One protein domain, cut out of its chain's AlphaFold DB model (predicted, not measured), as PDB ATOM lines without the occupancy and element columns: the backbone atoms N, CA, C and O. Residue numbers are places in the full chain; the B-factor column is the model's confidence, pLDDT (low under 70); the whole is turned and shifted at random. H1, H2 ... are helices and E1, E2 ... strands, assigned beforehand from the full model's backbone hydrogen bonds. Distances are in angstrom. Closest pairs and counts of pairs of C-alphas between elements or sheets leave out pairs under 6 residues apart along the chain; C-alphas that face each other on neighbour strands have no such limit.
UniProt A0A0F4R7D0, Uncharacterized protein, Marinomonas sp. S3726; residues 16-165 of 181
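AT A GLANCE: This is residues 16 to 165 of the 181 residues of an uncharacterized protein of Marinomonas sp. S3726 (UniProt A0A0F4R7D0). Two pairs of helices cross each other: H5 and H7, side by side and running opposite ways, cross over the first half of the long helix H1 and its partner H3, with H5 nearest the middle. A small hairpin of strands, E2 and E3, lies by the later part of H1, and H6 turns from there back to the ends of H5 and H7, while the short H2 and H4 and a long unnamed stretch lie on the side of H3. The printed part has 150 residues, with seven named helices and three named strands in the order H1 H2 H3 E1 H4 H5 E2 E3 H6 H7; the sheet E2 - E3 is antiparallel, and the class is mostly helix. The whole is compact, with a radius of gyration of the C-alphas of 15.7 A and spans of 46 by 37 by 28 A.

IN THESE COORDINATES: H1, residues 20 to 43, begins at C-alpha 20 (1.217, 17.042, -1.275) and is 35.0 A long. H2 is residues 50 to 54, H3 residues 58 to 67 with 14.4 A, E1 residues 70 to 72 and H4 residues 87 to 90. H5, residues 95 to 109, measures 21.1 A from C-alpha 95 (4.328, 23.401, 19.804). E2, residues 115 to 118, and E3, residues 122 to 125, precede H6, residues 130 to 137, of 11.0 A. H7, residues 140 to 155, measures 22.9 A and ends at C-alpha 155 (10.021, 29.102, 15.271).

HOW THE PARTS SIT: H5 is the hub, touching H1, H3, H6 and H7. It touches H7 at a shallow tilt of 25 degrees, opposite ways, closest at the C-alphas of Cys 102 and Leu 149, 5.4 A. H1 touches H5 with residues 26 to 33 alone, about perpendicular at 88 degrees, closest at the C-alphas of Ile 29 and Ala 108, 7.0 A. H1 touches H3 at a shallow tilt of 22 degrees, opposite ways, closest at the C-alphas of Ala 30 and Pro 58, 6.0 A. H5 and H6 touch at a steep tilt of 60 degrees, closest at the C-alphas of Val 109 and Met 137, 4.2 A. H2 and H4 are close but not clearly touching, with the C-alphas of Thr 54 and Arg 87 7.3 A apart. Helix packing is mostly crossed, but only just: 2 of 6 pairs are at a shallow tilt. In the hairpin E2 and E3, N 118 and O 122 are within hydrogen-bond range at 3.0 A. E1 pairs with no named strand, but its residues 70 to 71 pair antiparallel with residues 16 to 17. In H1, H2, H3, H5, H6 and H7 every O i to N i+4 pair is within hydrogen-bond range; H4 is too short for one.

THE WHOLE: The two C-alphas farthest apart, of Gly 45 and Gly 161, are 48.6 A apart. The printed part has no cut, and the link from E1 to H4, residues 73 to 86, is long. Residues 114 to 133, 160 to 161 and 164 are under pLDDT 70.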
ATOM      1  N   PHE A  16       4.210  28.905   6.976       82.38
ATOM      2  CA  PHE A  16       4.653  27.532   6.827       82.38
ATOM      3  C   PHE A  16       3.595  26.717   6.089       82.38
ATOM      4  O   PHE A  16       2.402  26.836   6.363       82.38
ATOM      5  N   SER A  17       4.023  25.891   5.137       86.06
ATOM      6  CA  SER A  17       3.137  25.053   4.328       86.06
ATOM      7  C   SER A  17       3.799  23.725   4.001       86.06
ATOM      8  O   SER A  17       5.024  23.619   4.010       86.06
ATOM      9  N   PHE A  18       2.997  22.714   3.672       87.12
ATOM     10  CA  PHE A  18       3.488  21.419   3.201       87.12
ATOM     11  C   PHE A  18       2.968  21.129   1.793       87.12
ATOM     12  O   PHE A  18       1.804  21.385   1.472       87.12
ATOM     13  N   THR A  19       3.815  20.562   0.946       88.69
ATOM     14  CA  THR A  19       3.424  20.046  -0.365       88.69
ATOM     15  C   THR A  19       2.623  18.750  -0.214       88.69
ATOM     16  O   THR A  19       2.610  18.111   0.841       88.69
ATOM     17  N   THR A  20       1.940  18.325  -1.278       87.69
ATOM     18  CA  THR A  20       1.217  17.042  -1.275       87.69
ATOM     19  C   THR A  20       2.160  15.860  -1.064       87.69
ATOM     20  O   THR A  20       1.832  14.961  -0.294       87.69
ATOM     21  N   SER A  21       3.342  15.885  -1.682       87.62
ATOM     22  CA  SER A  21       4.355  14.840  -1.515       87.62
ATOM     23  C   SER A  21       4.859  14.763  -0.073       87.62
ATOM     24  O   SER A  21       4.921  13.673   0.485       87.62
ATOM     25  N   GLU A  22       5.130  15.911   0.559       90.38
ATOM     26  CA  GLU A  22       5.524  15.969   1.974       90.38
ATOM     27  C   GLU A  22       4.424  15.408   2.885       90.38
ATOM     28  O   GLU A  22       4.708  14.585   3.748       90.38
ATOM     29  N   ARG A  23       3.152  15.774   2.666       90.06
ATOM     30  CA  ARG A  23       2.027  15.228   3.450       90.06
ATOM     31  C   ARG A  23       1.875  13.715   3.303       90.06
ATOM     32  O   ARG A  23       1.593  13.034   4.286       90.06
ATOM     33  N   ASN A  24       2.047  13.190   2.092       90.81
ATOM     34  CA  ASN A  24       1.973  11.751   1.847       90.81
ATOM     35  C   ASN A  24       3.113  11.013   2.557       90.81
ATOM     36  O   ASN A  24       2.858  10.010   3.221       90.81
ATOM     37  N   LEU A  25       4.333  11.550   2.484       91.31
ATOM     38  CA  LEU A  25       5.496  11.002   3.178       91.31
ATOM     39  C   LEU A  25       5.312  11.028   4.704       91.31
ATOM     40  O   LEU A  25       5.551  10.025   5.369       91.31
ATOM     41  N   LEU A  26       4.808  12.136   5.259       94.00
ATOM     42  CA  LEU A  26       4.479  12.231   6.684       94.00
ATOM     43  C   LEU A  26       3.477  11.158   7.116       94.00
ATOM     44  O   LEU A  26       3.648  10.544   8.165       94.00
ATOM     45  N   LYS A  27       2.444  10.912   6.303       94.44
ATOM     46  CA  LYS A  27       1.438   9.878   6.574       94.44
ATOM     47  C   LYS A  27       2.036   8.469   6.536       94.44
ATOM     48  O   LYS A  27       1.655   7.626   7.346       94.44
ATOM     49  N   GLU A  28       2.961   8.213   5.617       91.75
ATOM     50  CA  GLU A  28       3.663   6.932   5.507       91.75
ATOM     51  C   GLU A  28       4.538   6.664   6.741       91.75
ATOM     52  O   GLU A  28       4.402   5.618   7.382       91.75
ATOM     53  N   ILE A  29       5.359   7.648   7.129       91.69
ATOM     54  CA  ILE A  29       6.207   7.579   8.325       91.69
ATOM     55  C   ILE A  29       5.342   7.427   9.582       91.69
ATOM     56  O   ILE A  29       5.628   6.563  10.409       91.69
ATOM     57  N   ALA A  30       4.250   8.191   9.704       93.38
ATOM     58  CA  ALA A  30       3.308   8.085  10.819       93.38
ATOM     59  C   ALA A  30       2.717   6.678  10.944       93.38
ATOM     60  O   ALA A  30       2.686   6.112  12.033       93.38
ATOM     61  N   GLY A  31       2.311   6.068   9.827       90.75
ATOM     62  CA  GLY A  31       1.799   4.700   9.831       90.75
ATOM     63  C   GLY A  31       2.818   3.684  10.353       90.75
ATOM     64  O   GLY A  31       2.448   2.737  11.044       90.75
ATOM     65  N   HIS A  32       4.104   3.870  10.052       88.06
ATOM     66  CA  HIS A  32       5.163   3.011  10.576       88.06
ATOM     67  C   HIS A  32       5.493   3.310  12.044       88.06
ATOM     68  O   HIS A  32       5.569   2.383  12.847       88.06
ATOM     69  N   TRP A  33       5.595   4.586  12.422       88.38
ATOM     70  CA  TRP A  33       5.759   5.027  13.809       88.38
ATOM     71  C   TRP A  33       4.696   4.421  14.726       88.38
ATOM     72  O   TRP A  33       5.018   3.816  15.749       88.38
ATOM     73  N   MET A  34       3.428   4.510  14.315       90.19
ATOM     74  CA  MET A  34       2.310   3.974  15.083       90.19
ATOM     75  C   MET A  34       2.391   2.454  15.248       90.19
ATOM     76  O   MET A  34       2.112   1.937  16.327       90.19
ATOM     77  N   LYS A  35       2.820   1.724  14.210       87.06
ATOM     78  CA  LYS A  35       3.046   0.272  14.303       87.06
ATOM     79  C   LYS A  35       4.135  -0.064  15.318       87.06
ATOM     80  O   LYS A  35       3.935  -0.962  16.129       87.06
ATOM     81  N   MET A  36       5.256   0.662  15.306       83.81
ATOM     82  CA  MET A  36       6.355   0.418  16.248       83.81
ATOM     83  C   MET A  36       5.921   0.653  17.701       83.81
ATOM     84  O   MET A  36       6.221  -0.169  18.566       83.81
ATOM     85  N   TYR A  37       5.151   1.714  17.960       85.31
ATOM     86  CA  TYR A  37       4.570   1.990  19.280       85.31
ATOM     87  C   TYR A  37       3.530   0.946  19.707       85.31
ATOM     88  O   TYR A  37       3.567   0.488  20.845       85.31
ATOM     89  N   ALA A  38       2.651   0.505  18.804       86.88
ATOM     90  CA  ALA A  38       1.676  -0.541  19.113       86.88
ATOM     91  C   ALA A  38       2.367  -1.860  19.501       86.88
ATOM     92  O   ALA A  38       2.002  -2.497  20.487       86.88
ATOM     93  N   CYS A  39       3.408  -2.259  18.768       82.88
ATOM     94  CA  CYS A  39       4.208  -3.429  19.125       82.88
ATOM     95  C   CYS A  39       4.943  -3.248  20.465       82.88
ATOM     96  O   CYS A  39       5.013  -4.195  21.245       82.88
ATOM     97  N   HIS A  40       5.442  -2.043  20.762       80.50
ATOM     98  CA  HIS A  40       6.020  -1.713  22.068       80.50
ATOM     99  C   HIS A  40       5.007  -1.867  23.212       80.50
ATOM    100  O   HIS A  40       5.343  -2.399  24.270       80.50
ATOM    101  N   GLU A  41       3.767  -1.420  23.010       85.94
ATOM    102  CA  GLU A  41       2.697  -1.580  23.995       85.94
ATOM    103  C   GLU A  41       2.358  -3.060  24.218       85.94
ATOM    104  O   GLU A  41       2.269  -3.479  25.372       85.94
ATOM    105  N   ILE A  42       2.266  -3.862  23.148       85.81
ATOM    106  CA  ILE A  42       2.049  -5.317  23.237       85.81
ATOM    107  C   ILE A  42       3.163  -5.993  24.046       85.81
ATOM    108  O   ILE A  42       2.868  -6.743  24.973       85.81
ATOM    109  N   ASP A  43       4.431  -5.708  23.732       81.12
ATOM    110  CA  ASP A  43       5.594  -6.306  24.410       81.12
ATOM    111  C   ASP A  43       5.624  -5.999  25.918       81.12
ATOM    112  O   ASP A  43       6.062  -6.809  26.737       81.12
ATOM    113  N   ARG A  44       5.100  -4.834  26.316       81.12
ATOM    114  CA  ARG A  44       5.005  -4.425  27.723       81.12
ATOM    115  C   ARG A  44       3.722  -4.866  28.424       81.12
ATOM    116  O   ARG A  44       3.587  -4.600  29.616       81.12
ATOM    117  N   GLY A  45       2.804  -5.535  27.725       83.75
ATOM    118  CA  GLY A  45       1.487  -5.878  28.264       83.75
ATOM    119  C   GLY A  45       0.608  -4.651  28.534       83.75
ATOM    120  O   GLY A  45      -0.310  -4.718  29.348       83.75
ATOM    121  N   ASN A  46       0.901  -3.526  27.876       85.94
ATOM    122  CA  ASN A  46       0.086  -2.319  27.933       85.94
ATOM    123  C   ASN A  46      -1.134  -2.454  27.010       85.94
ATOM    124  O   ASN A  46      -1.171  -3.279  26.094       85.94
ATOM    125  N   LEU A  47      -2.128  -1.589  27.216       88.50
ATOM    126  CA  LEU A  47      -3.254  -1.477  26.297       88.50
ATOM    127  C   LEU A  47      -2.782  -0.885  24.959       88.50
ATOM    128  O   LEU A  47      -2.279   0.235  24.912       88.50
ATOM    129  N   VAL A  48      -2.968  -1.639  23.876       89.88
ATOM    130  CA  VAL A  48      -2.547  -1.235  22.527       89.88
ATOM    131  C   VAL A  48      -3.319  -0.002  22.061       89.88
ATOM    132  O   VAL A  48      -4.546   0.048  22.133       89.88
ATOM    133  N   GLY A  49      -2.590   0.978  21.543       87.44
ATOM    134  CA  GLY A  49      -3.086   2.255  21.057       87.44
ATOM    135  C   GLY A  49      -3.355   3.287  22.150       87.44
ATOM    136  O   GLY A  49      -3.755   4.406  21.826       87.44
ATOM    137  N   PHE A  50      -3.132   2.959  23.427       88.31
ATOM    138  CA  PHE A  50      -3.422   3.874  24.530       88.31
ATOM    139  C   PHE A  50      -2.566   5.143  24.465       88.31
ATOM    140  O   PHE A  50      -3.072   6.235  24.734       88.31
ATOM    141  N   HIS A  51      -1.312   5.030  24.017       89.00
ATOM    142  CA  HIS A  51      -0.449   6.180  23.762       89.00
ATOM    143  C   HIS A  51      -1.068   7.163  22.757       89.00
ATOM    144  O   HIS A  51      -1.051   8.367  22.994       89.00
ATOM    145  N   PHE A  52      -1.668   6.680  21.664       91.88
ATOM    146  CA  PHE A  52      -2.279   7.563  20.660       91.88
ATOM    147  C   PHE A  52      -3.589   8.186  21.149       91.88
ATOM    148  O   PHE A  52      -3.975   9.258  20.696       91.88
ATOM    149  N   LEU A  53      -4.279   7.537  22.089       88.50
ATOM    150  CA  LEU A  53      -5.500   8.086  22.676       88.50
ATOM    151  C   LEU A  53      -5.217   9.202  23.686       88.50
ATOM    152  O   LEU A  53      -6.052  10.095  23.822       88.50
ATOM    153  N   THR A  54      -4.082   9.139  24.387       86.56
ATOM    154  CA  THR A  54      -3.794   9.989  25.554       86.56
ATOM    155  C   THR A  54      -2.628  10.949  25.364       86.56
ATOM    156  O   THR A  54      -2.689  12.067  25.857       86.56
ATOM    157  N   VAL A  55      -1.568  10.544  24.664       89.94
ATOM    158  CA  VAL A  55      -0.320  11.314  24.572       89.94
ATOM    159  C   VAL A  55      -0.220  12.046  23.247       89.94
ATOM    160  O   VAL A  55      -0.139  13.269  23.245       89.94
ATOM    161  N   TRP A  56      -0.207  11.321  22.127       94.06
ATOM    162  CA  TRP A  56      -0.097  11.924  20.799       94.06
ATOM    163  C   TRP A  56      -0.442  10.934  19.686       94.06
ATOM    164  O   TRP A  56       0.219   9.910  19.529       94.06
ATOM    165  N   ASP A  57      -1.433  11.272  18.866       94.81
ATOM    166  CA  ASP A  57      -1.740  10.622  17.596       94.81
ATOM    167  C   ASP A  57      -1.187  11.466  16.429       94.81
ATOM    168  O   ASP A  57      -1.685  12.577  16.174       94.81
ATOM    169  N   PRO A  58      -0.193  10.967  15.668       95.56
ATOM    170  CA  PRO A  58       0.345  11.698  14.527       95.56
ATOM    171  C   PRO A  58      -0.718  11.969  13.456       95.56
ATOM    172  O   PRO A  58      -0.657  13.001  12.789       95.56
ATOM    173  N   LEU A  59      -1.727  11.106  13.290       95.94
ATOM    174  CA  LEU A  59      -2.771  11.299  12.281       95.94
ATOM    175  C   LEU A  59      -3.683  12.479  12.618       95.94
ATOM    176  O   LEU A  59      -4.110  13.192  11.711       95.94
ATOM    177  N   VAL A  60      -3.933  12.734  13.905       95.50
ATOM    178  CA  VAL A  60      -4.688  13.914  14.350       95.50
ATOM    179  C   VAL A  60      -3.901  15.192  14.051       95.50
ATOM    180  O   VAL A  60      -4.465  16.138  13.501       95.50
ATOM    181  N   THR A  61      -2.594  15.219  14.331       94.75
ATOM    182  CA  THR A  61      -1.735  16.362  13.971       94.75
ATOM    183  C   THR A  61      -1.715  16.594  12.458       94.75
ATOM    184  O   THR A  61      -1.864  17.728  11.999       94.75
ATOM    185  N   LEU A  62      -1.582  15.529  11.663       94.50
ATOM    186  CA  LEU A  62      -1.590  15.627  10.203       94.50
ATOM    187  C   LEU A  62      -2.932  16.112   9.655       94.50
ATOM    188  O   LEU A  62      -2.948  16.851   8.672       94.50
ATOM    189  N   GLU A  63      -4.046  15.758  10.293       94.12
ATOM    190  CA  GLU A  63      -5.362  16.272   9.925       94.12
ATOM    191  C   GLU A  63      -5.471  17.780  10.190       94.12
ATOM    192  O   GLU A  63      -5.921  18.520   9.315       94.12
ATOM    193  N   LYS A  64      -4.963  18.273  11.329       92.00
ATOM    194  CA  LYS A  64      -4.886  19.722  11.601       92.00
ATOM    195  C   LYS A  64      -4.074  20.454  10.528       92.00
ATOM    196  O   LYS A  64      -4.524  21.473  10.009       92.00
ATOM    197  N   ILE A  65      -2.917  19.904  10.144       89.31
ATOM    198  CA  ILE A  65      -2.070  20.453   9.069       89.31
ATOM    199  C   ILE A  65      -2.782  20.390   7.709       89.31
ATOM    200  O   ILE A  65      -2.647  21.294   6.886       89.31
ATOM    201  N   ARG A  66      -3.566  19.340   7.446       88.56
ATOM    202  CA  ARG A  66      -4.342  19.209   6.206       88.56
ATOM    203  C   ARG A  66      -5.435  20.273   6.108       88.56
ATOM    204  O   ARG A  66      -5.639  20.823   5.028       88.56
ATOM    205  N   LEU A  67      -6.123  20.555   7.214       87.75
ATOM    206  CA  LEU A  67      -7.167  21.580   7.298       87.75
ATOM    207  C   LEU A  67      -6.598  23.005   7.210       87.75
ATOM    208  O   LEU A  67      -7.309  23.923   6.806       87.75
ATOM    209  N   GLN A  68      -5.317  23.185   7.541       82.06
ATOM    210  CA  GLN A  68      -4.594  24.456   7.457       82.06
ATOM    211  C   GLN A  68      -3.358  24.318   6.550       82.06
ATOM    212  O   GLN A  68      -2.233  24.240   7.040       82.06
ATOM    213  N   PRO A  69      -3.526  24.303   5.211       73.06
ATOM    214  CA  PRO A  69      -2.428  24.037   4.273       73.06
ATOM    215  C   PRO A  69      -1.306  25.085   4.319       73.06
ATOM    216  O   PRO A  69      -0.186  24.801   3.892       73.06
ATOM    217  N   CYS A  70      -1.608  26.280   4.830       80.19
ATOM    218  CA  CYS A  70      -0.651  27.322   5.158       80.19
ATOM    219  C   CYS A  70      -1.051  27.947   6.500       80.19
ATOM    220  O   CYS A  70      -2.213  28.320   6.676       80.19
ATOM    221  N   PHE A  71      -0.111  28.066   7.434       78.88
ATOM    222  CA  PHE A  71      -0.347  28.683   8.739       78.88
ATOM    223  C   PHE A  71       0.821  29.579   9.140       78.88
ATOM    224  O   PHE A  71       1.958  29.402   8.698       78.88
ATOM    225  N   LYS A  72       0.525  30.574   9.977       79.31
ATOM    226  CA  LYS A  72       1.557  31.422  10.567       79.31
ATOM    227  C   LYS A  72       2.184  30.710  11.759       79.31
ATOM    228  O   LYS A  72       1.482  30.081  12.548       79.31
ATOM    229  N   THR A  73       3.496  30.829  11.901       77.56
ATOM    230  CA  THR A  73       4.250  30.192  12.992       77.56
ATOM    231  C   THR A  73       3.880  30.743  14.373       77.56
ATOM    232  O   THR A  73       3.838  29.980  15.333       77.56
ATOM    233  N   ASP A  74       3.502  32.020  14.462       76.06
ATOM    234  CA  ASP A  74       3.028  32.687  15.685       76.06
ATOM    235  C   ASP A  74       1.608  32.270  16.112       76.06
ATOM    236  O   ASP A  74       1.248  32.410  17.279       76.06
ATOM    237  N   ALA A  75       0.814  31.714  15.191       77.38
ATOM    238  CA  ALA A  75      -0.516  31.179  15.475       77.38
ATOM    239  C   ALA A  75      -0.474  29.796  16.151       77.38
ATOM    240  O   ALA A  75      -1.501  29.317  16.637       77.38
ATOM    241  N   ILE A  76       0.698  29.152  16.195       80.12
ATOM    242  CA  ILE A  76       0.888  27.876  16.886       80.12
ATOM    243  C   ILE A  76       0.859  28.129  18.392       80.12
ATOM    244  O   ILE A  76       1.634  28.924  18.930       80.12
ATOM    245  N   ARG A  77      -0.033  27.427  19.094       82.38
ATOM    246  CA  ARG A  77      -0.201  27.603  20.539       82.38
ATOM    247  C   ARG A  77       1.078  27.200  21.274       82.38
ATOM    248  O   ARG A  77       1.509  26.050  21.181       82.38
ATOM    249  N   ARG A  78       1.635  28.122  22.069       78.44
ATOM    250  CA  ARG A  78       2.714  27.815  23.020       78.44
ATOM    251  C   ARG A  78       2.195  26.840  24.081       78.44
ATOM    252  O   ARG A  78       1.204  27.132  24.750       78.44
ATOM    253  N   GLY A  79       2.857  25.692  24.218       78.06
ATOM    254  CA  GLY A  79       2.482  24.615  25.138       78.06
ATOM    255  C   GLY A  79       1.933  23.372  24.432       78.06
ATOM    256  O   GLY A  79       2.132  23.187  23.231       78.06
ATOM    257  N   GLY A  80       1.262  22.519  25.203       83.88
ATOM    258  CA  GLY A  80       0.623  21.292  24.731       83.88
ATOM    259  C   GLY A  80      -0.830  21.195  25.191       83.88
ATOM    260  O   GLY A  80      -1.521  22.202  25.359       83.88
ATOM    261  N   TYR A  81      -1.269  19.966  25.412       88.19
ATOM    262  CA  TYR A  81      -2.561  19.605  25.984       88.19
ATOM    263  C   TYR A  81      -2.343  18.631  27.142       88.19
ATOM    264  O   TYR A  81      -1.259  18.072  27.299       88.19
ATOM    265  N   GLU A  82      -3.366  18.456  27.973       87.69
ATOM    266  CA  GLU A  82      -3.352  17.427  29.011       87.69
ATOM    267  C   GLU A  82      -3.240  16.044  28.362       87.69
ATOM    268  O   GLU A  82      -3.929  15.777  27.376       87.69
ATOM    269  N   PHE A  83      -2.387  15.174  28.908       89.44
ATOM    270  CA  PHE A  83      -2.232  13.800  28.425       89.44
ATOM    271  C   PHE A  83      -3.388  12.920  28.901       89.44
ATOM    272  O   PHE A  83      -3.241  12.065  29.773       89.44
ATOM    273  N   ASP A  84      -4.556  13.198  28.343       90.44
ATOM    274  CA  ASP A  84      -5.826  12.560  28.648       90.44
ATOM    275  C   ASP A  84      -6.579  12.264  27.343       90.44
ATOM    276  O   ASP A  84      -6.271  12.803  26.272       90.44
ATOM    277  N   ILE A  85      -7.550  11.361  27.421       89.94
ATOM    278  CA  ILE A  85      -8.201  10.762  26.261       89.94
ATOM    279  C   ILE A  85      -8.836  11.844  25.384       89.94
ATOM    280  O   ILE A  85      -9.733  12.573  25.799       89.94
ATOM    281  N   GLY A  86      -8.387  11.921  24.130       88.94
ATOM    282  CA  GLY A  86      -8.981  12.784  23.107       88.94
ATOM    283  C   GLY A  86      -8.598  14.264  23.184       88.94
ATOM    284  O   GLY A  86      -8.888  14.990  22.232       88.94
ATOM    285  N   ARG A  87      -7.875  14.706  24.224       90.75
ATOM    286  CA  ARG A  87      -7.517  16.123  24.440       90.75
ATOM    287  C   ARG A  87      -6.768  16.763  23.282       90.75
ATOM    288  O   ARG A  87      -6.935  17.953  23.021       90.75
ATOM    289  N   GLN A  88      -5.984  15.977  22.547       93.38
ATOM    290  CA  GLN A  88      -5.303  16.451  21.348       93.38
ATOM    291  C   GLN A  88      -6.279  17.048  20.324       93.38
ATOM    292  O   GLN A  88      -5.932  18.021  19.659       93.38
ATOM    293  N   ARG A  89      -7.481  16.485  20.160       91.62
ATOM    294  CA  ARG A  89      -8.448  16.931  19.140       91.62
ATOM    295  C   ARG A  89      -9.092  18.269  19.484       91.62
ATOM    296  O   ARG A  89      -9.446  19.012  18.574       91.62
ATOM    297  N   ASP A  90      -9.195  18.579  20.772       90.25
ATOM    298  CA  ASP A  90      -9.889  19.769  21.273       90.25
ATOM    299  C   ASP A  90      -9.038  21.040  21.187       90.25
ATOM    300  O   ASP A  90      -9.537  22.150  21.388       90.25
ATOM    301  N   VAL A  91      -7.741  20.902  20.898       88.81
ATOM    302  CA  VAL A  91      -6.815  22.032  20.819       88.81
ATOM    303  C   VAL A  91      -6.330  22.282  19.388       88.81
ATOM    304  O   VAL A  91      -6.059  21.331  18.647       88.81
ATOM    305  N   PRO A  92      -6.148  23.554  18.980       89.81
ATOM    306  CA  PRO A  92      -5.420  23.892  17.758       89.81
ATOM    307  C   PRO A  92      -4.001  23.310  17.754       89.81
ATOM    308  O   PRO A  92      -3.495  22.896  18.800       89.81
ATOM    309  N   LEU A  93      -3.348  23.310  16.586       90.19
ATOM    310  CA  LEU A  93      -1.957  22.871  16.460       90.19
ATOM    311  C   LEU A  93      -1.074  23.602  17.485       90.19
ATOM    312  O   LEU A  93      -1.085  24.835  17.573       90.19
ATOM    313  N   CYS A  94      -0.328  22.829  18.268       91.38
ATOM    314  CA  CYS A  94       0.510  23.337  19.348       91.38
ATOM    315  C   CYS A  94       1.982  22.947  19.162       91.38
ATOM    316  O   CYS A  94       2.306  22.054  18.378       91.38
ATOM    317  N   VAL A  95       2.873  23.622  19.894       91.00
ATOM    318  CA  VAL A  95       4.328  23.401  19.804       91.00
ATOM    319  C   VAL A  95       4.693  21.943  20.106       91.00
ATOM    320  O   VAL A  95       5.512  21.368  19.399       91.00
ATOM    321  N   TYR A  96       4.034  21.312  21.084       91.88
ATOM    322  CA  TYR A  96       4.282  19.902  21.404       91.88
ATOM    323  C   TYR A  96       4.028  18.962  20.211       91.88
ATOM    324  O   TYR A  96       4.819  18.063  19.942       91.88
ATOM    325  N   GLU A  97       2.957  19.186  19.443       93.81
ATOM    326  CA  GLU A  97       2.675  18.370  18.253       93.81
ATOM    327  C   GLU A  97       3.716  18.570  17.153       93.81
ATOM    328  O   GLU A  97       4.053  17.616  16.456       93.81
ATOM    329  N   VAL A  98       4.239  19.790  17.005       92.19
ATOM    330  CA  VAL A  98       5.329  20.088  16.066       92.19
ATOM    331  C   VAL A  98       6.605  19.351  16.473       92.19
ATOM    332  O   VAL A  98       7.228  18.722  15.619       92.19
ATOM    333  N   GLN A  99       6.947  19.357  17.763       93.12
ATOM    334  CA  GLN A  99       8.097  18.631  18.313       93.12
ATOM    335  C   GLN A  99       7.987  17.130  18.059       93.12
ATOM    336  O   GLN A  99       8.907  16.518  17.521       93.12
ATOM    337  N   MET A 100       6.836  16.537  18.381       94.06
ATOM    338  CA  MET A 100       6.601  15.110  18.161       94.06
ATOM    339  C   MET A 100       6.651  14.744  16.671       94.06
ATOM    340  O   MET A 100       7.230  13.721  16.299       94.06
ATOM    341  N   LEU A 101       6.108  15.599  15.797       94.50
ATOM    342  CA  LEU A 101       6.183  15.409  14.350       94.50
ATOM    343  C   LEU A 101       7.629  15.500  13.834       94.50
ATOM    344  O   LEU A 101       8.023  14.695  12.989       94.50
ATOM    345  N   CYS A 102       8.417  16.448  14.347       93.19
ATOM    346  CA  CYS A 102       9.838  16.593  14.037       93.19
ATOM    347  C   CYS A 102      10.625  15.343  14.461       93.19
ATOM    348  O   CYS A 102      11.309  14.741  13.632       93.19
ATOM    349  N   GLU A 103      10.455  14.882  15.702       91.88
ATOM    350  CA  GLU A 103      11.124  13.681  16.217       91.88
ATOM    351  C   GLU A 103      10.760  12.417  15.437       91.88
ATOM    352  O   GLU A 103      11.624  11.584  15.153       91.88
ATOM    353  N   MET A 104       9.499  12.288  15.026       92.81
ATOM    354  CA  MET A 104       9.050  11.181  14.189       92.81
ATOM    355  C   MET A 104       9.787  11.140  12.844       92.81
ATOM    356  O   MET A 104      10.236  10.073  12.416       92.81
ATOM    357  N   VAL A 105       9.933  12.287  12.173       92.75
ATOM    358  CA  VAL A 105      10.632  12.362  10.880       92.75
ATOM    359  C   VAL A 105      12.143  12.203  11.048       92.75
ATOM    360  O   VAL A 105      12.754  11.465  10.273       92.75
ATOM    361  N   LYS A 106      12.748  12.786  12.088       90.94
ATOM    362  CA  LYS A 106      14.163  12.556  12.420       90.94
ATOM    363  C   LYS A 106      14.459  11.088  12.648       90.94
ATOM    364  O   LYS A 106      15.401  10.558  12.073       90.94
ATOM    365  N   ALA A 107      13.625  10.399  13.424       87.06
ATOM    366  CA  ALA A 107      13.793   8.973  13.661       87.06
ATOM    367  C   ALA A 107      13.744   8.154  12.359       87.06
ATOM    368  O   ALA A 107      14.428   7.133  12.253       87.06
ATOM    369  N   ALA A 108      12.963   8.591  11.363       87.50
ATOM    370  CA  ALA A 108      12.943   7.975  10.040       87.50
ATOM    371  C   ALA A 108      14.254   8.218   9.274       87.50
ATOM    372  O   ALA A 108      14.846   7.264   8.771       87.50
ATOM    373  N   VAL A 109      14.732   9.468   9.227       87.50
ATOM    374  CA  VAL A 109      15.979   9.847   8.535       87.50
ATOM    375  C   VAL A 109      17.203   9.198   9.180       87.50
ATOM    376  O   VAL A 109      18.059   8.658   8.488       87.50
ATOM    377  N   GLU A 110      17.265   9.172  10.507       86.31
ATOM    378  CA  GLU A 110      18.358   8.581  11.286       86.31
ATOM    379  C   GLU A 110      18.261   7.055  11.377       86.31
ATOM    380  O   GLU A 110      19.036   6.419  12.094       86.31
ATOM    381  N   CYS A 111      17.301   6.443  10.672       77.69
ATOM    382  CA  CYS A 111      17.127   4.997  10.635       77.69
ATOM    383  C   CYS A 111      16.820   4.401  12.030       77.69
ATOM    384  O   CYS A 111      16.920   3.191  12.236       77.69
ATOM    385  N   ARG A 112      16.394   5.227  12.999       78.50
ATOM    386  CA  ARG A 112      16.010   4.801  14.355       78.50
ATOM    387  C   ARG A 112      14.712   4.001  14.359       78.50
ATOM    388  O   ARG A 112      14.525   3.158  15.227       78.50
ATOM    389  N   LEU A 113      13.847   4.171  13.360       72.81
ATOM    390  CA  LEU A 113      12.630   3.355  13.237       72.81
ATOM    391  C   LEU A 113      12.907   1.886  12.882       72.81
ATOM    392  O   LEU A 113      12.089   1.030  13.190       72.81
ATOM    393  N   ASN A 114      14.091   1.557  12.348       64.00
ATOM    394  CA  ASN A 114      14.509   0.158  12.167       64.00
ATOM    395  C   ASN A 114      14.741  -0.592  13.478       64.00
ATOM    396  O   ASN A 114      14.784  -1.825  13.493       64.00
ATOM    397  N   ARG A 115      15.022   0.163  14.541       61.38
ATOM    398  CA  ARG A 115      15.391  -0.328  15.859       61.38
ATOM    399  C   ARG A 115      14.715   0.564  16.876       61.38
ATOM    400  O   ARG A 115      15.330   1.485  17.407       61.38
ATOM    401  N   PHE A 116      13.449   0.282  17.149       62.59
ATOM    402  CA  PHE A 116      12.782   0.971  18.241       62.59
ATOM    403  C   PHE A 116      13.480   0.571  19.542       62.59
ATOM    404  O   PHE A 116      13.483  -0.606  19.919       62.59
ATOM    405  N   LEU A 117      14.172   1.535  20.151       52.78
ATOM    406  CA  LEU A 117      14.894   1.353  21.400       52.78
ATOM    407  C   LEU A 117      13.866   1.245  22.518       52.78
ATOM    408  O   LEU A 117      13.251   2.230  22.925       52.78
ATOM    409  N   LEU A 118      13.670   0.024  23.003       54.94
ATOM    410  CA  LEU A 118      12.878  -0.227  24.191       54.94
ATOM    411  C   LEU A 118      13.759   0.164  25.374       54.94
ATOM    412  O   LEU A 118      14.783  -0.483  25.602       54.94
ATOM    413  N   ILE A 119      13.371   1.203  26.121       47.88
ATOM    414  CA  ILE A 119      14.032   1.529  27.392       47.88
ATOM    415  C   ILE A 119      14.109   0.224  28.207       47.88
ATOM    416  O   ILE A 119      13.083  -0.424  28.441       47.88
ATOM    417  N   ASP A 120      15.336  -0.187  28.524       42.34
ATOM    418  CA  ASP A 120      15.716  -1.366  29.313       42.34
ATOM    419  C   ASP A 120      15.384  -2.768  28.759       42.34
ATOM    420  O   ASP A 120      15.565  -3.748  29.482       42.34
ATOM    421  N   LYS A 121      14.931  -2.927  27.501       45.03
ATOM    422  CA  LYS A 121      14.502  -4.257  26.985       45.03
ATOM    423  C   LYS A 121      14.998  -4.668  25.592       45.03
ATOM    424  O   LYS A 121      14.638  -5.736  25.109       45.03
ATOM    425  N   GLY A 122      15.875  -3.883  24.969       54.34
ATOM    426  CA  GLY A 122      16.519  -4.241  23.698       54.34
ATOM    427  C   GLY A 122      15.911  -3.550  22.474       54.34
ATOM    428  O   GLY A 122      15.219  -2.540  22.587       54.34
ATOM    429  N   SER A 123      16.235  -4.048  21.281       58.38
ATOM    430  CA  SER A 123      15.817  -3.456  20.004       58.38
ATOM    431  C   SER A 123      14.777  -4.322  19.305       58.38
ATOM    432  O   SER A 123      15.030  -5.508  19.091       58.38
ATOM    433  N   MET A 124      13.669  -3.728  18.862       60.59
ATOM    434  CA  MET A 124      12.717  -4.414  17.985       60.59
ATOM    435  C   MET A 124      13.081  -4.180  16.515       60.59
ATOM    436  O   MET A 124      13.322  -3.041  16.115       60.59
ATOM    437  N   ALA A 125      13.141  -5.255  15.724       60.75
ATOM    438  CA  ALA A 125      13.392  -5.169  14.288       60.75
ATOM    439  C   ALA A 125      12.179  -4.593  13.540       60.75
ATOM    440  O   ALA A 125      11.036  -4.805  13.939       60.75
ATOM    441  N   ASP A 126      12.452  -3.891  12.441       60.06
ATOM    442  CA  ASP A 126      11.458  -3.335  11.521       60.06
ATOM    443  C   ASP A 126      10.362  -4.354  11.146       60.06
ATOM    444  O   ASP A 126      10.644  -5.419  10.593       60.06
ATOM    445  N   VAL A 127       9.106  -3.994  11.424       59.62
ATOM    446  CA  VAL A 127       7.910  -4.815  11.166       59.62
ATOM    447  C   VAL A 127       7.508  -4.805   9.682       59.62
ATOM    448  O   VAL A 127       6.811  -5.703   9.217       59.62
ATOM    449  N   VAL A 128       7.934  -3.798   8.914       57.94
ATOM    450  CA  VAL A 128       7.580  -3.612   7.494       57.94
ATOM    451  C   VAL A 128       8.760  -3.966   6.565       57.94
ATOM    452  O   VAL A 128       8.597  -4.086   5.350       57.94
ATOM    453  N   GLY A 129       9.925  -4.259   7.149       57.84
ATOM    454  CA  GLY A 129      11.120  -4.772   6.488       57.84
ATOM    455  C   GLY A 129      12.121  -3.673   6.120       57.84
ATOM    456  O   GLY A 129      11.750  -2.636   5.577       57.84
ATOM    457  N   ARG A 130      13.419  -3.963   6.320       60.25
ATOM    458  CA  ARG A 130      14.569  -3.027   6.210       60.25
ATOM    459  C   ARG A 130      14.580  -2.099   4.985       60.25
ATOM    460  O   ARG A 130      15.231  -1.060   5.015       60.25
ATOM    461  N   ARG A 131      13.931  -2.482   3.882       61.50
ATOM    462  CA  ARG A 131      13.950  -1.735   2.617       61.50
ATOM    463  C   ARG A 131      13.217  -0.391   2.709       61.50
ATOM    464  O   ARG A 131      13.648   0.556   2.059       61.50
ATOM    465  N   LEU A 132      12.140  -0.299   3.491       66.19
ATOM    466  CA  LEU A 132      11.312   0.913   3.575       66.19
ATOM    467  C   LEU A 132      11.985   2.008   4.402       66.19
ATOM    468  O   LEU A 132      12.200   3.114   3.919       66.19
ATOM    469  N   THR A 133      12.430   1.676   5.602       68.12
ATOM    470  CA  THR A 133      13.169   2.584   6.491       68.12
ATOM    471  C   THR A 133      14.488   3.070   5.877       68.12
ATOM    472  O   THR A 133      14.828   4.246   5.992       68.12
ATOM    473  N   TRP A 134      15.208   2.212   5.141       70.75
ATOM    474  CA  TRP A 134      16.396   2.627   4.379       70.75
ATOM    475  C   TRP A 134      16.065   3.570   3.221       70.75
ATOM    476  O   TRP A 134      16.897   4.400   2.855       70.75
ATOM    477  N   SER A 135      14.870   3.460   2.633       81.38
ATOM    478  CA  SER A 135      14.453   4.363   1.559       81.38
ATOM    479  C   SER A 135      14.247   5.794   2.061       81.38
ATOM    480  O   SER A 135      14.613   6.732   1.360       81.38
ATOM    481  N   TRP A 136      13.760   5.976   3.294       84.69
ATOM    482  CA  TRP A 136      13.601   7.296   3.908       84.69
ATOM    483  C   TRP A 136      14.941   7.931   4.269       84.69
ATOM    484  O   TRP A 136      15.178   9.079   3.902       84.69
ATOM    485  N   MET A 137      15.846   7.166   4.890       81.81
ATOM    486  CA  MET A 137      17.203   7.622   5.226       81.81
ATOM    487  C   MET A 137      17.961   8.164   4.004       81.81
ATOM    488  O   MET A 137      18.658   9.167   4.103       81.81
ATOM    489  N   ASN A 138      17.815   7.514   2.847       81.69
ATOM    490  CA  ASN A 138      18.533   7.884   1.622       81.69
ATOM    491  C   ASN A 138      17.728   8.808   0.690       81.69
ATOM    492  O   ASN A 138      18.178   9.126  -0.409       81.69
ATOM    493  N   SER A 139      16.522   9.218   1.086       87.12
ATOM    494  CA  SER A 139      15.653  10.048   0.255       87.12
ATOM    495  C   SER A 139      15.893  11.524   0.544       87.12
ATOM    496  O   SER A 139      15.587  12.017   1.630       87.12
ATOM    497  N   GLN A 140      16.353  12.256  -0.476       86.75
ATOM    498  CA  GLN A 140      16.546  13.706  -0.397       86.75
ATOM    499  C   GLN A 140      15.268  14.436   0.040       86.75
ATOM    500  O   GLN A 140      15.335  15.391   0.805       86.75
ATOM    501  N   VAL A 141      14.098  13.956  -0.394       86.50
ATOM    502  CA  VAL A 141      12.798  14.529  -0.011       86.50
ATOM    503  C   VAL A 141      12.555  14.387   1.493       86.50
ATOM    504  O   VAL A 141      12.068  15.322   2.121       86.50
ATOM    505  N   THR A 142      12.926  13.251   2.085       86.56
ATOM    506  CA  THR A 142      12.775  13.014   3.532       86.56
ATOM    507  C   THR A 142      13.748  13.870   4.336       86.56
ATOM    508  O   THR A 142      13.356  14.464   5.337       86.56
ATOM    509  N   ILE A 143      14.995  13.990   3.873       88.56
ATOM    510  CA  ILE A 143      16.016  14.833   4.507       88.56
ATOM    511  C   ILE A 143      15.584  16.305   4.480       88.56
ATOM    512  O   ILE A 143      15.571  16.959   5.521       88.56
ATOM    513  N   SER A 144      15.156  16.812   3.319       87.62
ATOM    514  CA  SER A 144      14.636  18.178   3.186       87.62
ATOM    515  C   SER A 144      13.406  18.411   4.065       87.62
ATOM    516  O   SER A 144      13.300  19.455   4.704       87.62
ATOM    517  N   LEU A 145      12.493  17.438   4.151       90.31
ATOM    518  CA  LEU A 145      11.333  17.514   5.041       90.31
ATOM    519  C   LEU A 145      11.745  17.579   6.521       90.31
ATOM    520  O   LEU A 145      11.170  18.369   7.266       90.31
ATOM    521  N   SER A 146      12.745  16.799   6.941       91.88
ATOM    522  CA  SER A 146      13.284  16.852   8.307       91.88
ATOM    523  C   SER A 146      13.838  18.236   8.628       91.88
ATOM    524  O   SER A 146      13.432  18.835   9.616       91.88
ATOM    525  N   GLN A 147      14.684  18.789   7.753       89.75
ATOM    526  CA  GLN A 147      15.256  20.133   7.920       89.75
ATOM    527  C   GLN A 147      14.173  21.214   7.995       89.75
ATOM    528  O   GLN A 147      14.256  22.161   8.776       89.75
ATOM    529  N   LYS A 148      13.121  21.062   7.188       89.00
ATOM    530  CA  LYS A 148      11.976  21.968   7.179       89.00
ATOM    531  C   LYS A 148      11.190  21.910   8.495       89.00
ATOM    532  O   LYS A 148      10.776  22.949   9.001       89.00
ATOM    533  N   LEU A 149      10.981  20.716   9.052       90.62
ATOM    534  CA  LEU A 149      10.336  20.530  10.356       90.62
ATOM    535  C   LEU A 149      11.211  21.006  11.517       90.62
ATOM    536  O   LEU A 149      10.680  21.581  12.458       90.62
ATOM    537  N   ASP A 150      12.526  20.815  11.435       89.25
ATOM    538  CA  ASP A 150      13.496  21.364  12.389       89.25
ATOM    539  C   ASP A 150      13.405  22.882  12.474       89.25
ATOM    540  O   ASP A 150      13.357  23.465  13.555       89.25
ATOM    541  N   LEU A 151      13.327  23.528  11.314       85.81
ATOM    542  CA  LEU A 151      13.125  24.960  11.256       85.81
ATOM    543  C   LEU A 151      11.783  25.358  11.882       85.81
ATOM    544  O   LEU A 151      11.741  26.325  12.639       85.81
ATOM    545  N   LEU A 152      10.701  24.632  11.573       86.62
ATOM    546  CA  LEU A 152       9.383  24.899  12.151       86.62
ATOM    547  C   LEU A 152       9.409  24.805  13.675       86.62
ATOM    548  O   LEU A 152       8.863  25.686  14.328       86.62
ATOM    549  N   ASP A 153      10.040  23.771  14.225       88.06
ATOM    550  CA  ASP A 153      10.158  23.560  15.668       88.06
ATOM    551  C   ASP A 153      10.845  24.747  16.363       88.06
ATOM    552  O   ASP A 153      10.351  25.262  17.366       88.06
ATOM    553  N   GLN A 154      11.913  25.279  15.760       84.88
ATOM    554  CA  GLN A 154      12.631  26.439  16.295       84.88
ATOM    555  C   GLN A 154      11.790  27.723  16.327       84.88
ATOM    556  O   GLN A 154      12.019  28.579  17.181       84.88
ATOM    557  N   VAL A 155      10.835  27.878  15.403       82.50
ATOM    558  CA  VAL A 155      10.021  29.102  15.271       82.50
ATOM    559  C   VAL A 155       8.581  28.947  15.749       82.50
ATOM    560  O   VAL A 155       7.842  29.932  15.780       82.50
ATOM    561  N   ALA A 156       8.154  27.743  16.121       84.06
ATOM    562  CA  ALA A 156       6.774  27.460  16.480       84.06
ATOM    563  C   ALA A 156       6.337  28.264  17.715       84.06
ATOM    564  O   ALA A 156       6.937  28.211  18.787       84.06
ATOM    565  N   GLY A 157       5.269  29.046  17.558       81.00
ATOM    566  CA  GLY A 157       4.754  29.947  18.585       81.00
ATOM    567  C   GLY A 157       5.625  31.184  18.821       81.00
ATOM    568  O   GLY A 157       5.326  31.974  19.721       81.00
ATOM    569  N   LEU A 158       6.703  31.397  18.061       80.81
ATOM    570  CA  LEU A 158       7.497  32.619  18.141       80.81
ATOM    571  C   LEU A 158       6.872  33.742  17.310       80.81
ATOM    572  O   LEU A 158       6.278  33.505  16.266       80.81
ATOM    573  N   PHE A 159       7.027  34.977  17.786       75.31
ATOM    574  CA  PHE A 159       6.536  36.184  17.125       75.31
ATOM    575  C   PHE A 159       7.695  37.144  16.833       75.31
ATOM    576  O   PHE A 159       8.763  37.073  17.456       75.31
ATOM    577  N   TYR A 160       7.474  38.067  15.898       67.56
ATOM    578  CA  TYR A 160       8.445  39.093  15.528       67.56
ATOM    579  C   TYR A 160       8.884  39.937  16.738       67.56
ATOM    580  O   TYR A 160       8.054  40.507  17.441       67.56
ATOM    581  N   GLY A 161      10.197  40.039  16.963       65.19
ATOM    582  CA  GLY A 161      10.789  40.729  18.119       65.19
ATOM    583  C   GLY A 161      11.290  39.789  19.221       65.19
ATOM    584  O   GLY A 161      12.004  40.229  20.117       65.19
ATOM    585  N   HIS A 162      10.987  38.490  19.141       74.56
ATOM    586  CA  HIS A 162      11.648  37.476  19.959       74.56
ATOM    587  C   HIS A 162      13.056  37.193  19.405       74.56
ATOM    588  O   HIS A 162      13.203  36.942  18.210       74.56
ATOM    589  N   SER A 163      14.096  37.187  20.245       70.44
ATOM    590  CA  SER A 163      15.490  36.990  19.799       70.44
ATOM    591  C   SER A 163      15.679  35.684  19.017       70.44
ATOM    592  O   SER A 163      16.267  35.689  17.940       70.44
ATOM    593  N   ALA A 164      15.080  34.587  19.493       68.25
ATOM    594  CA  ALA A 164      15.113  33.300  18.792       68.25
ATOM    595  C   ALA A 164      14.429  33.340  17.409       68.25
ATOM    596  O   ALA A 164      14.900  32.690  16.485       68.25
ATOM    597  N   TYR A 165      13.385  34.159  17.224       71.00
ATOM    598  CA  TYR A 165      12.742  34.333  15.916       71.00
ATOM    599  C   TYR A 165      13.698  34.997  14.919       71.00
ATOM    600  O   TYR A 165      13.814  34.552  13.783       71.00
TER     601      TYR A 165